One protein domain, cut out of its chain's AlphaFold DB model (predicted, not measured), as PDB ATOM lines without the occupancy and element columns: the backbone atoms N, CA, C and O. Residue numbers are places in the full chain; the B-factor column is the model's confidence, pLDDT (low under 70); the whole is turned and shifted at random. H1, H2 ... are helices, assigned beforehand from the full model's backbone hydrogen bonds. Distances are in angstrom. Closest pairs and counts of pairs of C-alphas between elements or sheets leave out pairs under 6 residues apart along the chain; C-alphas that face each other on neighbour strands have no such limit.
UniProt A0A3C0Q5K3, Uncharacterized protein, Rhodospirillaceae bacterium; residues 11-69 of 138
ATOM      1  N   ALA A  11     198.708 157.115 150.617       77.81
ATOM      2  CA  ALA A  11     199.641 156.028 150.914       77.81
ATOM      3  C   ALA A  11     200.713 155.847 149.822       77.81
ATOM      4  O   ALA A  11     201.895 155.759 150.146       77.81
ATOM      5  N   GLY A  12     200.324 155.868 148.542       79.44
ATOM      6  CA  GLY A  12     201.260 155.796 147.416       79.44
ATOM      7  C   GLY A  12     202.215 156.989 147.376       79.44
ATOM      8  O   GLY A  12     203.427 156.819 147.261       79.44
ATOM      9  N   VAL A  13     201.691 158.198 147.590       83.75
ATOM     10  CA  VAL A  13     202.506 159.420 147.644       83.75
ATOM     11  C   VAL A  13     203.478 159.389 148.824       83.75
ATOM     12  O   VAL A  13     204.637 159.767 148.673       83.75
ATOM     13  N   ALA A  14     203.044 158.913 149.994       81.75
ATOM     14  CA  ALA A  14     203.916 158.778 151.158       81.75
ATOM     15  C   ALA A  14     205.072 157.795 150.909       81.75
ATOM     16  O   ALA A  14     206.200 158.087 151.301       81.75
ATOM     17  N   ALA A  15     204.812 156.683 150.213       78.31
ATOM     18  CA  ALA A  15     205.847 155.731 149.816       78.31
ATOM     19  C   ALA A  15     206.853 156.353 148.832       78.31
ATOM     20  O   ALA A  15     208.058 156.161 148.966       78.31
ATOM     21  N   HIS A  16     206.385 157.162 147.877       81.56
ATOM     22  CA  HIS A  16     207.277 157.878 146.963       81.56
ATOM     23  C   HIS A  16     208.092 158.972 147.654       81.56
ATOM     24  O   HIS A  16     209.265 159.138 147.341       81.56
ATOM     25  N   LEU A  17     207.520 159.676 148.631       80.25
ATOM     26  CA  LEU A  17     208.265 160.636 149.447       80.25
ATOM     27  C   LEU A  17     209.357 159.960 150.279       80.25
ATOM     28  O   LEU A  17     210.451 160.502 150.400       80.25
ATOM     29  N   GLU A  18     209.071 158.782 150.837       79.56
ATOM     30  CA  GLU A  18     210.069 157.975 151.542       79.56
ATOM     31  C   GLU A  18     211.195 157.538 150.602       79.56
ATOM     32  O   GLU A  18     212.364 157.754 150.908       79.56
ATOM     33  N   ALA A  19     210.849 157.025 149.417       74.75
ATOM     34  CA  ALA A  19     211.826 156.645 148.399       74.75
ATOM     35  C   ALA A  19     212.674 157.834 147.902       74.75
ATOM     36  O   ALA A  19     213.831 157.653 147.541       74.75
ATOM     37  N   CYS A  20     212.115 159.047 147.907       73.81
ATOM     38  CA  CYS A  20     212.822 160.285 147.574       73.81
ATOM     39  C   CYS A  20     213.630 160.870 148.750       73.81
ATOM     40  O   CYS A  20     214.208 161.944 148.600       73.81
ATOM     41  N   GLY A  21     213.682 160.202 149.908       71.56
ATOM     42  CA  GLY A  21     214.515 160.604 151.043       71.56
ATOM     43  C   GLY A  21     213.893 161.655 151.966       71.56
ATOM     44  O   GLY A  21     214.623 162.391 152.621       71.56
ATOM     45  N   ALA A  22     212.559 161.759 152.034       76.75
ATOM     46  CA  ALA A  22     211.888 162.666 152.969       76.75
ATOM     47  C   ALA A  22     212.190 162.278 154.441       76.75
ATOM     48  O   ALA A  22     211.723 161.221 154.886       76.75
ATOM     49  N   PRO A  23     212.897 163.123 155.223       59.41
ATOM     50  CA  PRO A  23     213.483 162.728 156.511       59.41
ATOM     51  C   PRO A  23     212.475 162.569 157.667       59.41
ATOM     52  O   PRO A  23     212.761 161.852 158.619       59.41
ATOM     53  N   ASP A  24     211.272 163.148 157.576       70.25
ATOM     54  CA  ASP A  24     210.292 163.189 158.678       70.25
ATOM     55  C   ASP A  24     208.980 162.463 158.362       70.25
ATOM     56  O   ASP A  24     208.330 162.764 157.364       70.25
ATOM     57  N   THR A  25     208.507 161.578 159.244       64.69
ATOM     58  CA  THR A  25     207.278 160.783 159.037       64.69
ATOM     59  C   THR A  25     205.989 161.608 159.163       64.69
ATOM     60  O   THR A  25     205.062 161.432 158.367       64.69
ATOM     61  N   THR A  26     205.923 162.565 160.097       68.19
ATOM     62  CA  THR A  26     204.749 163.443 160.275       68.19
ATOM     63  C   THR A  26     204.623 164.462 159.140       68.19
ATOM     64  O   THR A  26     203.557 164.583 158.530       68.19
ATOM     65  N   SER A  27     205.718 165.143 158.787       69.69
ATOM     66  CA  SER A  27     205.758 166.088 157.659       69.69
ATOM     67  C   SER A  27     205.514 165.393 156.319       69.69
ATOM     68  O   SER A  27     204.862 165.963 155.441       69.69
ATOM     69  N   ARG A  28     205.945 164.132 156.179       76.50
ATOM     70  CA  ARG A  28     205.652 163.281 155.020       76.50
ATOM     71  C   ARG A  28     204.172 162.939 154.915       76.50
ATOM     72  O   ARG A  28     203.619 163.041 153.828       76.50
ATOM     73  N   GLY A  29     203.502 162.606 156.020       77.12
ATOM     74  CA  GLY A  29     202.063 162.318 156.019       77.12
ATOM     75  C   GLY A  29     201.197 163.526 155.637       77.12
ATOM     76  O   GLY A  29     200.206 163.372 154.918       77.12
ATOM     77  N   ILE A  30     201.578 164.727 156.083       81.31
ATOM     78  CA  ILE A  30     200.897 165.983 155.729       81.31
ATOM     79  C   ILE A  30     201.154 166.319 154.257       81.31
ATOM     80  O   ILE A  30     200.209 166.520 153.494       81.31
ATOM     81  N   SER A  31     202.421 166.291 153.840       83.44
ATOM     82  CA  SER A  31     202.828 166.575 152.461       83.44
ATOM     83  C   SER A  31     202.225 165.583 151.467       83.44
ATOM     84  O   SER A  31     201.756 165.992 150.412       83.44
ATOM     85  N   ALA A  32     202.142 164.299 151.824       84.75
ATOM     86  CA  ALA A  32     201.478 163.282 151.015       84.75
ATOM     87  C   ALA A  32     199.984 163.571 150.835       84.75
ATOM     88  O   ALA A  32     199.447 163.369 149.751       84.75
ATOM     89  N   GLY A  33     199.320 164.070 151.885       84.81
ATOM     90  CA  GLY A  33     197.925 164.500 151.812       84.81
ATOM     91  C   GLY A  33     197.741 165.656 150.831       84.81
ATOM     92  O   GLY A  33     196.894 165.569 149.947       84.81
ATOM     93  N   ILE A  34     198.586 166.683 150.937       86.44
ATOM     94  CA  ILE A  34     198.561 167.859 150.057       86.44
ATOM     95  C   ILE A  34     198.820 167.454 148.601       86.44
ATOM     96  O   ILE A  34     198.007 167.739 147.729       86.44
ATOM     97  N   ILE A  35     199.893 166.703 148.351       85.44
ATOM     98  CA  ILE A  35     200.255 166.233 147.009       85.44
ATOM     99  C   ILE A  35     199.155 165.337 146.426       85.44
ATOM    100  O   ILE A  35     198.787 165.509 145.268       85.44
ATOM    101  N   SER A  36     198.571 164.423 147.210       85.81
ATOM    102  CA  SER A  36     197.454 163.592 146.735       85.81
ATOM    103  C   SER A  36     196.221 164.424 146.358       85.81
ATOM    104  O   SER A  36     195.583 164.141 145.347       85.81
ATOM    105  N   GLY A  37     195.926 165.494 147.107       85.00
ATOM    106  CA  GLY A  37     194.841 166.429 146.797       85.00
ATOM    107  C   GLY A  37     195.106 167.252 145.532       85.00
ATOM    108  O   GLY A  37     194.223 167.392 144.683       85.00
ATOM    109  N   ASN A  38     196.341 167.719 145.353       86.19
ATOM    110  CA  ASN A  38     196.768 168.422 144.143       86.19
ATOM    111  C   ASN A  38     196.668 167.496 142.915       86.19
ATOM    112  O   ASN A  38     196.098 167.867 141.889       86.19
ATOM    113  N   LEU A  39     197.133 166.248 143.037       83.50
ATOM    114  CA  LEU A  39     197.046 165.232 141.982       83.50
ATOM    115  C   LEU A  39     195.600 164.843 141.644       83.50
ATOM    116  O   LEU A  39     195.296 164.609 140.472       83.50
ATOM    117  N   ALA A  40     194.710 164.787 142.640       83.06
ATOM    118  CA  ALA A  40     193.277 164.570 142.434       83.06
ATOM    119  C   ALA A  40     192.612 165.746 141.696       83.06
ATOM    120  O   ALA A  40     191.677 165.538 140.927       83.06
ATOM    121  N   SER A  41     193.144 166.959 141.870       82.12
ATOM    122  CA  SER A  41     192.702 168.179 141.178       82.12
ATOM    123  C   SER A  41     193.305 168.341 139.775       82.12
ATOM    124  O   SER A  41     192.998 169.305 139.078       82.12
ATOM    125  N   GLY A  42     194.153 167.404 139.336       78.06
ATOM    126  CA  GLY A  42     194.768 167.425 138.007       78.06
ATOM    127  C   GLY A  42     196.062 168.236 137.901       78.06
ATOM    128  O   GLY A  42     196.448 168.585 136.785       78.06
ATOM    129  N   ALA A  43     196.737 168.514 139.023       81.88
ATOM    130  CA  ALA A  43     198.033 169.194 139.050       81.88
ATOM    131  C   ALA A  43     199.085 168.501 138.164       81.88
ATOM    132  O   ALA A  43     199.185 167.269 138.139       81.88
ATOM    133  N   LYS A  44     199.882 169.310 137.457       76.94
ATOM    134  CA  LYS A  44     200.989 168.887 136.584       76.94
ATOM    135  C   LYS A  44     202.177 169.821 136.766       76.94
ATOM    136  O   LYS A  44     201.993 171.024 136.903       76.94
ATOM    137  N   GLY A  45     203.384 169.283 136.692       72.50
ATOM    138  CA  GLY A  45     204.617 170.010 136.964       72.50
ATOM    139  C   GLY A  45     204.930 170.115 138.457       72.50
ATOM    140  O   GLY A  45     204.066 169.943 139.315       72.50
ATOM    141  N   VAL A  46     206.203 170.380 138.757       80.00
ATOM    142  CA  VAL A  46     206.743 170.354 140.124       80.00
ATOM    143  C   VAL A  46     205.988 171.317 141.035       80.00
ATOM    144  O   VAL A  46     205.411 170.865 142.016       80.00
ATOM    145  N   ASP A  47     205.897 172.594 140.657       79.88
ATOM    146  CA  ASP A  47     205.256 173.647 141.456       79.88
ATOM    147  C   ASP A  47     203.777 173.416 141.761       79.88
ATOM    148  O   ASP A  47     203.284 173.877 142.787       79.88
ATOM    149  N   ASP A  48     203.047 172.747 140.871       81.50
ATOM    150  CA  ASP A  48     201.618 172.477 141.045       81.50
ATOM    151  C   ASP A  48     201.393 171.201 141.865       81.50
ATOM    152  O   ASP A  48     200.507 171.156 142.717       81.50
ATOM    153  N   ILE A  49     202.229 170.175 141.677       82.69
ATOM    154  CA  ILE A  49     202.147 168.923 142.441       82.69
ATOM    155  C   ILE A  49     202.569 169.159 143.896       82.69
ATOM    156  O   ILE A  49     201.864 168.736 144.815       82.69
ATOM    157  N   THR A  50     203.682 169.857 144.125       83.56
ATOM    158  CA  THR A  50     204.246 170.084 145.466       83.56
ATOM    159  C   THR A  50     203.708 171.340 146.143       83.56
ATOM    160  O   THR A  50     204.108 171.634 147.270       83.56
ATOM    161  N   ARG A  51     202.778 172.072 145.511       82.94
ATOM    162  CA  ARG A  51     202.222 173.317 146.054       82.94
ATOM    163  C   ARG A  51     201.718 173.121 147.481       82.94
ATOM    164  O   ARG A  51     200.790 172.351 147.717       82.94
ATOM    165  N   GLY A  52     202.322 173.839 148.427       80.31
ATOM    166  CA  GLY A  52     201.959 173.797 149.848       80.31
ATOM    167  C   GLY A  52     202.520 172.605 150.632       80.31
ATOM    168  O   GLY A  52     202.389 172.576 151.855       80.31
ATOM    169  N   ALA A  53     203.178 171.646 149.976       80.94
ATOM    170  CA  ALA A  53     203.906 170.586 150.653       80.94
ATOM    171  C   ALA A  53     205.199 171.160 151.254       80.94
ATOM    172  O   ALA A  53     205.994 171.793 150.563       80.94
ATOM    173  N   ARG A  54     205.423 170.945 152.554       76.62
ATOM    174  CA  ARG A  54     206.664 171.353 153.230       76.62
ATOM    175  C   ARG A  54     207.736 170.299 152.988       76.62
ATOM    176  O   ARG A  54     207.997 169.465 153.852       76.62
ATOM    177  N   LEU A  55     208.300 170.316 151.786       75.69
ATOM    178  CA  LEU A  55     209.320 169.374 151.347       75.69
ATOM    179  C   LEU A  55     210.586 170.109 150.916       75.69
ATOM    180  O   LEU A  55     210.485 171.197 150.354       75.69
ATOM    181  N   PRO A  56     211.762 169.500 151.120       74.81
ATOM    182  CA  PRO A  56     212.977 169.928 150.443       74.81
ATOM    183  C   PRO A  56     212.780 169.906 148.918       74.81
ATOM    184  O   PRO A  56     212.158 168.973 148.397       74.81
ATOM    185  N   ASP A  57     213.332 170.883 148.196       71.38
ATOM    186  CA  ASP A  57     213.189 171.005 146.735       71.38
ATOM    187  C   ASP A  57     213.582 169.729 145.974       71.38
ATOM    188  O   ASP A  57     212.896 169.314 145.039       71.38
ATOM    189  N   ASN A  58     214.650 169.052 146.406       71.94
ATOM    190  CA  ASN A  58     215.106 167.790 145.818       71.94
ATOM    191  C   ASN A  58     214.071 166.661 145.976       71.94
ATOM    192  O   ASN A  58     213.841 165.896 145.039       71.94
ATOM    193  N   VAL A  59     213.404 166.587 147.130       79.06
ATOM    194  CA  VAL A  59     212.358 165.594 147.414       79.06
ATOM    195  C   VAL A  59     211.088 165.922 146.632       79.06
ATOM    196  O   VAL A  59     210.485 165.039 146.020       79.06
ATOM    197  N   GLY A  60     210.695 167.198 146.621       79.31
ATOM    198  CA  GLY A  60     209.526 167.675 145.890       79.31
ATOM    199  C   GLY A  60     209.640 167.413 144.389       79.31
ATOM    200  O   GLY A  60     208.716 166.869 143.785       79.31
ATOM    201  N   LYS A  61     210.803 167.716 143.804       79.88
ATOM    202  CA  LYS A  61     211.094 167.443 142.396       79.88
ATOM    203  C   LYS A  61     211.070 165.947 142.081       79.88
ATOM    204  O   LYS A  61     210.374 165.548 141.155       79.88
ATOM    205  N   CYS A  62     211.725 165.120 142.901       78.31
ATOM    206  CA  CYS A  62     211.724 163.662 142.747       78.31
ATOM    207  C   CYS A  62     210.299 163.077 142.706       78.31
ATOM    208  O   CYS A  62     209.962 162.313 141.801       78.31
ATOM    209  N   VAL A  63     209.427 163.478 143.637       79.69
ATOM    210  CA  VAL A  63     208.029 163.016 143.659       79.69
ATOM    211  C   VAL A  63     207.231 163.562 142.481       79.69
ATOM    212  O   VAL A  63     206.460 162.827 141.864       79.69
ATOM    213  N   ALA A  64     207.417 164.830 142.129       81.12
ATOM    214  CA  ALA A  64     206.744 165.407 140.979       81.12
ATOM    215  C   ALA A  64     207.130 164.712 139.668       81.12
ATOM    216  O   ALA A  64     206.233 164.382 138.903       81.12
ATOM    217  N   ASP A  65     208.407 164.403 139.429       77.88
ATOM    218  CA  ASP A  65     208.840 163.645 138.245       77.88
ATOM    219  C   ASP A  65     208.181 162.255 138.197       77.88
ATOM    220  O   ASP A  65     207.632 161.846 137.165       77.88
ATOM    221  N   ILE A  66     208.104 161.570 139.348       77.62
ATOM    222  CA  ILE A  66     207.389 160.293 139.465       77.62
ATOM    223  C   ILE A  66     205.946 160.433 138.986       77.62
ATOM    224  O   ILE A  66     205.510 159.585 138.212       77.62
ATOM    225  N   TYR A  67     205.206 161.477 139.371       74.19
ATOM    226  CA  TYR A  67     203.782 161.620 139.043       74.19
ATOM    227  C   TYR A  67     203.493 162.290 137.694       74.19
ATOM    228  O   TYR A  67     202.597 161.826 136.985       74.19
ATOM    229  N   ASP A  68     204.294 163.268 137.282       71.75
ATOM    230  CA  ASP A  68     204.132 164.052 136.049       71.75
ATOM    231  C   ASP A  68     204.411 163.231 134.778       71.75
ATOM    232  O   ASP A  68     204.082 163.638 133.669       71.75
ATOM    233  N   GLY A  69     204.986 162.027 134.908       58.50
ATOM    234  CA  GLY A  69     205.253 161.173 133.741       58.50
ATOM    235  C   GLY A  69     206.543 161.517 133.025       58.50
ATOM    236  O   GLY A  69     206.906 160.820 132.077       58.50
TER     237      GLY A  69
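What this domain is: This is residues 11 to 69 of the 138 residues of an uncharacterized protein of Rhodospirillaceae bacterium (UniProt A0A3C0Q5K3). What does the model look like? Four helices make a small compact ring of contacts: the long helix H2 forms one side, the shorter H4 the opposite side, and H1 and the very short H3 bridge between these two. What is it built of? The printed part has 59 residues with four named helices, in the order H1, H2, H3, H4, and no named strand; the class is all helix. How large and how tight is it? It is compact, with a radius of gyration of the C-alphas of 9.6 A, and its outline is rounded, 26 by 18 by 18 A.

How they stand to each other: How does the first helix meet the second? H1, residues 11 to 19, touches H2, residues 25 to 40, at a steep tilt of 57 degrees, opposite ways. Their closest C-alphas, those of Ala 14 and Ala 32, are 5.1 A apart. Where does the short helix sit? H3, residues 46 to 49, touches H2 with residues 35 to 39 of H2 alone; the closest C-alphas, those of Ile 35 and Ile 49, are 5.6 A apart. H1 and H3 are apart. What does the last helix meet? H4, residues 57 to 68, touches H3, with the C-alphas of Val 46 and Ala 64 closest at 5.0 A. It touches H1 at a steep tilt of 48 degrees, opposite ways, the closest C-alphas being those of His 16 and Val 63 at 6.2 A, while H2 and H4 are near each other, with 9 pairs of C-alphas within 10 A. How do the helix backbones run? In H1, H2 and H4 every O i to N i+4 pair is within hydrogen-bond range; H3 is too short for such a pair, and its one O i to N i+3 pair is within range.

Where its parts are: Where does the first helix begin? H1 begins at C-alpha 11, (199.641, 156.028, 150.914), and measures 12.5 A from first to last C-alpha. How long are the others? H2, from C-alpha 25 at (207.278, 160.783, 159.037) to C-alpha 40, is the longest helix by residues and measures 22.0 A. H3 measures 5.3 A and H4 15.6 A. Where does the last helix end? H4 ends at C-alpha 68, (204.132, 164.052, 136.049).

The domain as a whole: How far does it reach? The two C-alphas farthest apart, those of Pro 23 and Gly 42, are 26.7 A apart. Is there a cut or a long link? The printed part, residues 11 to 69, has no cut; the links H1 to H2 and H2 to H3 are tight, and H3 to H4 is short. Where is confidence low? The mean pLDDT of the printed part is 78.1, and residue 23, residues 25 to 27 and residue 69 are under 70.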